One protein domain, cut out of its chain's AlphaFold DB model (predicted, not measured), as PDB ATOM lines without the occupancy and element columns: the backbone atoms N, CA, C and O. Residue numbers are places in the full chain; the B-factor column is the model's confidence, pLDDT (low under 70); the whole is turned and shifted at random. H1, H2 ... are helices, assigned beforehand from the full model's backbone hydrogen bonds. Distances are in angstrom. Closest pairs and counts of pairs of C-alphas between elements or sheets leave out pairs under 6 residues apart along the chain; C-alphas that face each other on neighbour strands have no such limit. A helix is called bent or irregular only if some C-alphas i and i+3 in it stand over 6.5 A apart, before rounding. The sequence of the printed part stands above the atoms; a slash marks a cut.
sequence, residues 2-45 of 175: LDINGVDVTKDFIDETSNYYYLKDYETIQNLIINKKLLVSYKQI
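What this domain is: This is residues 2 to 45 of the 175 residues of an uncharacterized protein of Tissierellia bacterium (UniProt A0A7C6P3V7). Two helices, H1 and H2, fold back on each other as a helical hairpin, side by side at a shallow tilt. A hook without a named element, residues 2 to 9, leads into H1, and a tail, residues 36 to 45, leads away from the end of H2. The printed part has 44 residues, with two named helices, H1 then H2, and no named strand; the class is all helix. It is compact, with a radius of gyration of the C-alphas of 10.6 A, and spans 29 by 27 by 15 A.

How they stand to each other: Going along from Leu 2, you come first to H1, residues 10 to 22, and then to H2, residues 26 to 35. The two form a hairpin and run opposite ways, their lines at a shallow tilt of 30 degrees. H1 touches H2 with its residues 17 to 21 alone; look at Thr 17 and Ile 29, whose C-alphas are the closest of the two helices at 6.2 A. In H2 every O i to N i+4 pair is within hydrogen-bond range; in H1, 7 of 9 are.

Where its parts are: Find C-alpha 10 at (-0.940, 0.873, 30.341); from there H1 runs 17.3 A to C-alpha 22 at (-3.162, 15.063, 40.009). H1 is irregular: C-alphas 16 and 19 are 7.3 A apart, and its line is a rough one. With three residues between them, H2 follows H1, begins at Tyr 26 and runs 14.2 A from its first C-alpha to C-alpha 35 at (-0.986, -5.112, 44.815).

The domain as a whole: The C-alphas farthest apart are those of Asn 5 and Leu 23, at 30.1 A. The printed part has no cut, and the link from H1 to H2 is tight. The mean pLDDT of the printed part is 81.3; look to residues 41 to 45 for the values under 70.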
ATOM      1  N   LEU A   2       2.971  -4.005  32.129       81.19
ATOM      2  CA  LEU A   2       2.450  -5.354  31.884       81.19
ATOM      3  C   LEU A   2       1.863  -5.945  33.167       81.19
ATOM      4  O   LEU A   2       2.419  -5.724  34.246       81.19
ATOM      5  N   ASP A   3       0.763  -6.682  33.057       79.50
ATOM      6  CA  ASP A   3       0.259  -7.514  34.152       79.50
ATOM      7  C   ASP A   3       1.079  -8.814  34.302       79.50
ATOM      8  O   ASP A   3       2.042  -9.063  33.566       79.50
ATOM      9  N   ILE A   4       0.698  -9.668  35.257       78.31
ATOM     10  CA  ILE A   4       1.375 -10.954  35.506       78.31
ATOM     11  C   ILE A   4       1.283 -11.940  34.326       78.31
ATOM     12  O   ILE A   4       2.080 -12.873  34.245       78.31
ATOM     13  N   ASN A   5       0.345 -11.727  33.403       81.50
ATOM     14  CA  ASN A   5       0.147 -12.545  32.210       81.50
ATOM     15  C   ASN A   5       0.848 -11.951  30.975       81.50
ATOM     16  O   ASN A   5       0.747 -12.513  29.884       81.50
ATOM     17  N   GLY A   6       1.561 -10.829  31.126       74.94
ATOM     18  CA  GLY A   6       2.249 -10.146  30.032       74.94
ATOM     19  C   GLY A   6       1.336  -9.287  29.153       74.94
ATOM     20  O   GLY A   6       1.748  -8.905  28.057       74.94
ATOM     21  N   VAL A   7       0.120  -8.969  29.603       83.00
ATOM     22  CA  VAL A   7      -0.833  -8.111  28.884       83.00
ATOM     23  C   VAL A   7      -0.514  -6.644  29.154       83.00
ATOM     24  O   VAL A   7      -0.291  -6.251  30.300       83.00
ATOM     25  N   ASP A   8      -0.498  -5.818  28.105       81.81
ATOM     26  CA  ASP A   8      -0.316  -4.371  28.239       81.81
ATOM     27  C   ASP A   8      -1.566  -3.710  28.833       81.81
ATOM     28  O   ASP A   8      -2.593  -3.578  28.173       81.81
ATOM     29  N   VAL A   9      -1.446  -3.271  30.084       85.38
ATOM     30  CA  VAL A   9      -2.503  -2.610  30.863       85.38
ATOM     31  C   VAL A   9      -2.241  -1.111  31.032       85.38
ATOM     32  O   VAL A   9      -2.773  -0.471  31.934       85.38
ATOM     33  N   THR A  10      -1.381  -0.525  30.190       83.00
ATOM     34  CA  THR A  10      -0.940   0.873  30.341       83.00
ATOM     35  C   THR A  10      -2.104   1.859  30.363       83.00
ATOM     36  O   THR A  10      -2.092   2.781  31.172       83.00
ATOM     37  N   LYS A  11      -3.103   1.680  29.491       84.69
ATOM     38  CA  LYS A  11      -4.245   2.597  29.404       84.69
ATOM     39  C   LYS A  11      -5.107   2.534  30.664       84.69
ATOM     40  O   LYS A  11      -5.313   3.559  31.300       84.69
ATOM     41  N   ASP A  12      -5.506   1.331  31.060       85.25
ATOM     42  CA  ASP A  12      -6.354   1.113  32.234       85.25
ATOM     43  C   ASP A  12      -5.672   1.607  33.515       85.25
ATOM     44  O   ASP A  12      -6.299   2.238  34.363       85.25
ATOM     45  N   PHE A  13      -4.356   1.398  33.626       87.94
ATOM     46  CA  PHE A  13      -3.568   1.926  34.734       87.94
ATOM     47  C   PHE A  13      -3.529   3.461  34.750       87.94
ATOM     48  O   PHE A  13      -3.649   4.058  35.819       87.94
ATOM     49  N   ILE A  14      -3.367   4.122  33.596       86.62
ATOM     50  CA  ILE A  14      -3.393   5.594  33.508       86.62
ATOM     51  C   ILE A  14      -4.772   6.129  33.904       86.62
ATOM     52  O   ILE A  14      -4.858   7.085  34.676       86.62
ATOM     53  N   ASP A  15      -5.842   5.503  33.424       89.81
ATOM     54  CA  ASP A  15      -7.212   5.924  33.718       89.81
ATOM     55  C   ASP A  15      -7.528   5.768  35.218       89.81
ATOM     56  O   ASP A  15      -8.095   6.670  35.831       89.81
ATOM     57  N   GLU A  16      -7.068   4.690  35.854       89.25
ATOM     58  CA  GLU A  16      -7.260   4.446  37.292       89.25
ATOM     59  C   GLU A  16      -6.389   5.345  38.185       89.25
ATOM     60  O   GLU A  16      -6.808   5.750  39.271       89.25
ATOM     61  N   THR A  17      -5.171   5.679  37.748       88.38
ATOM     62  CA  THR A  17      -4.198   6.416  38.577       88.38
ATOM     63  C   THR A  17      -4.164   7.918  38.336       88.38
ATOM     64  O   THR A  17      -3.569   8.654  39.126       88.38
ATOM     65  N   SER A  18      -4.821   8.403  37.282       87.25
ATOM     66  CA  SER A  18      -4.736   9.805  36.861       87.25
ATOM     67  C   SER A  18      -5.225  10.781  37.933       87.25
ATOM     68  O   SER A  18      -4.553  11.783  38.174       87.25
ATOM     69  N   ASN A  19      -6.306  10.479  38.658       87.06
ATOM     70  CA  ASN A  19      -6.769  11.347  39.749       87.06
ATOM     71  C   ASN A  19      -5.766  11.416  40.918       87.06
ATOM     72  O   ASN A  19      -5.409  12.503  41.374       87.06
ATOM     73  N   TYR A  20      -5.240  10.270  41.361       88.88
ATOM     74  CA  TYR A  20      -4.218  10.218  42.416       88.88
ATOM     75  C   TYR A  20      -2.941  10.956  42.005       88.88
ATOM     76  O   TYR A  20      -2.318  11.637  42.820       88.88
ATOM     77  N   TYR A  21      -2.589  10.892  40.718       83.62
ATOM     78  CA  TYR A  21      -1.449  11.613  40.170       83.62
ATOM     79  C   TYR A  21      -1.650  13.131  40.258       83.62
ATOM     80  O   TYR A  21      -0.763  13.838  40.739       83.62
ATOM     81  N   TYR A  22      -2.829  13.639  39.875       86.31
ATOM     82  CA  TYR A  22      -3.162  15.063  40.009       86.31
ATOM     83  C   TYR A  22      -3.159  15.538  41.467       86.31
ATOM     84  O   TYR A  22      -2.715  16.652  41.752       86.31
ATOM     85  N   LEU A  23      -3.589  14.682  42.393       87.69
ATOM     86  CA  LEU A  23      -3.591  14.958  43.831       87.69
ATOM     87  C   LEU A  23      -2.222  14.752  44.505       87.69
ATOM     88  O   LEU A  23      -2.090  15.030  45.695       87.69
ATOM     89  N   LYS A  24      -1.191  14.327  43.756       88.88
ATOM     90  CA  LYS A  24       0.158  13.987  44.255       88.88
ATOM     91  C   LYS A  24       0.168  12.868  45.304       88.88
ATOM     92  O   LYS A  24       1.108  12.770  46.093       88.88
ATOM     93  N   ASP A  25      -0.848  12.014  45.294       89.75
ATOM     94  CA  ASP A  25      -0.943  10.837  46.153       89.75
ATOM     95  C   ASP A  25      -0.188   9.658  45.517       89.75
ATOM     96  O   ASP A  25      -0.754   8.724  44.945       89.75
ATOM     97  N   TYR A  26       1.141   9.745  45.558       87.88
ATOM     98  CA  TYR A  26       2.018   8.738  44.958       87.88
ATOM     99  C   TYR A  26       2.078   7.437  45.759       87.88
ATOM    100  O   TYR A  26       2.409   6.396  45.193       87.88
ATOM    101  N   GLU A  27       1.748   7.482  47.050       89.50
ATOM    102  CA  GLU A  27       1.700   6.299  47.908       89.50
ATOM    103  C   GLU A  27       0.571   5.365  47.464       89.50
ATOM    104  O   GLU A  27       0.798   4.170  47.263       89.50
ATOM    105  N   THR A  28      -0.617   5.912  47.181       89.62
ATOM    106  CA  THR A  28      -1.736   5.131  46.638       89.62
ATOM    107  C   THR A  28      -1.400   4.517  45.277       89.62
ATOM    108  O   THR A  28      -1.671   3.337  45.043       89.62
ATOM    109  N   ILE A  29      -0.731   5.265  44.394       88.38
ATOM    110  CA  ILE A  29      -0.279   4.749  43.091       88.38
ATOM    111  C   ILE A  29       0.731   3.612  43.278       88.38
ATOM    112  O   ILE A  29       0.613   2.569  42.636       88.38
ATOM    113  N   GLN A  30       1.708   3.771  44.174       86.94
ATOM    114  CA  GLN A  30       2.704   2.738  44.458       86.94
ATOM    115  C   GLN A  30       2.059   1.461  45.012       86.94
ATOM    116  O   GLN A  30       2.388   0.360  44.566       86.94
ATOM    117  N   ASN A  31       1.103   1.601  45.931       90.19
ATOM    118  CA  ASN A  31       0.365   0.472  46.492       90.19
ATOM    119  C   ASN A  31      -0.442  -0.274  45.420       90.19
ATOM    120  O   ASN A  31      -0.463  -1.504  45.422       90.19
ATOM    121  N   LEU A  32      -1.039   0.434  44.456       88.06
ATOM    122  CA  LEU A  32      -1.729  -0.185  43.316       88.06
ATOM    123  C   LEU A  32      -0.779  -1.020  42.448       88.06
ATOM    124  O   LEU A  32      -1.115  -2.153  42.100       88.06
ATOM    125  N   ILE A  33       0.414  -0.501  42.145       87.19
ATOM    126  CA  ILE A  33       1.443  -1.220  41.371       87.19
ATOM    127  C   ILE A  33       1.834  -2.524  42.076       87.19
ATOM    128  O   ILE A  33       1.880  -3.581  41.440       87.19
ATOM    129  N   ILE A  34       2.086  -2.456  43.388       85.69
ATOM    130  CA  ILE A  34       2.497  -3.605  44.207       85.69
ATOM    131  C   ILE A  34       1.373  -4.642  44.282       85.69
ATOM    132  O   ILE A  34       1.597  -5.816  43.986       85.69
ATOM    133  N   ASN A  35       0.154  -4.215  44.622       87.75
ATOM    134  CA  ASN A  35      -0.986  -5.112  44.815       87.75
ATOM    135  C   ASN A  35      -1.387  -5.829  43.522       87.75
ATOM    136  O   ASN A  35      -1.704  -7.018  43.547       87.75
ATOM    137  N   LYS A  36      -1.325  -5.130  42.384       84.19
ATOM    138  CA  LYS A  36      -1.634  -5.701  41.065       84.19
ATOM    139  C   LYS A  36      -0.446  -6.425  40.421       84.19
ATOM    140  O   LYS A  36      -0.592  -6.952  39.322       84.19
ATOM    141  N   LYS A  37       0.709  -6.485  41.100       85.44
ATOM    142  CA  LYS A  37       1.948  -7.128  40.622       85.44
ATOM    143  C   LYS A  37       2.353  -6.655  39.221       85.44
ATOM    144  O   LYS A  37       2.747  -7.455  38.375       85.44
ATOM    145  N   LEU A  38       2.219  -5.355  38.972       82.88
ATOM    146  CA  LEU A  38       2.439  -4.785  37.648       82.88
ATOM    147  C   LEU A  38       3.933  -4.620  37.369       82.88
ATOM    148  O   LEU A  38       4.687  -4.081  38.180       82.88
ATOM    149  N   LEU A  39       4.355  -5.038  36.179       76.75
ATOM    150  CA  LEU A  39       5.700  -4.810  35.676       76.75
ATOM    151  C   LEU A  39       5.784  -3.402  35.084       76.75
ATOM    152  O   LEU A  39       5.161  -3.076  34.063       76.75
ATOM    153  N   VAL A  40       6.574  -2.559  35.746       74.19
ATOM    154  CA  VAL A  40       6.809  -1.176  35.334       74.19
ATOM    155  C   VAL A  40       7.958  -1.143  34.332       74.19
ATOM    156  O   VAL A  40       9.099  -1.463  34.653       74.19
ATOM    157  N   SER A  41       7.661  -0.707  33.114       63.38
ATOM    158  CA  SER A  41       8.653  -0.309  32.121       63.38
ATOM    159  C   SER A  41       8.393   1.143  31.740       63.38
ATOM    160  O   SER A  41       7.242   1.577  31.673       63.38
ATOM    161  N   TYR A  42       9.453   1.915  31.519       57.34
ATOM    162  CA  TYR A  42       9.328   3.288  31.042       57.34
ATOM    163  C   TYR A  42       9.793   3.356  29.590       57.34
ATOM    164  O   TYR A  42      10.870   2.875  29.239       57.34
ATOM    165  N   LYS A  43       8.974   3.970  28.733       48.16
ATOM    166  CA  LYS A  43       9.386   4.397  27.397       48.16
ATOM    167  C   LYS A  43       9.628   5.894  27.465       48.16
ATOM    168  O   LYS A  43       8.695   6.670  27.651       48.16
ATOM    169  N   GLN A  44      10.882   6.305  27.340       39.56
ATOM    170  CA  GLN A  44      11.211   7.717  27.243       39.56
ATOM    171  C   GLN A  44      10.804   8.223  25.854       39.56
ATOM    172  O   GLN A  44      11.546   8.076  24.887       39.56
ATOM    173  N   ILE A  45       9.615   8.811  25.750       43.28
ATOM    174  CA  ILE A  45       9.237   9.622  24.593       43.28
ATOM    175  C   ILE A  45       9.891  10.985  24.823       43.28
ATOM    176  O   ILE A  45       9.593  11.652  25.811       43.28
TER     177      ILE A  45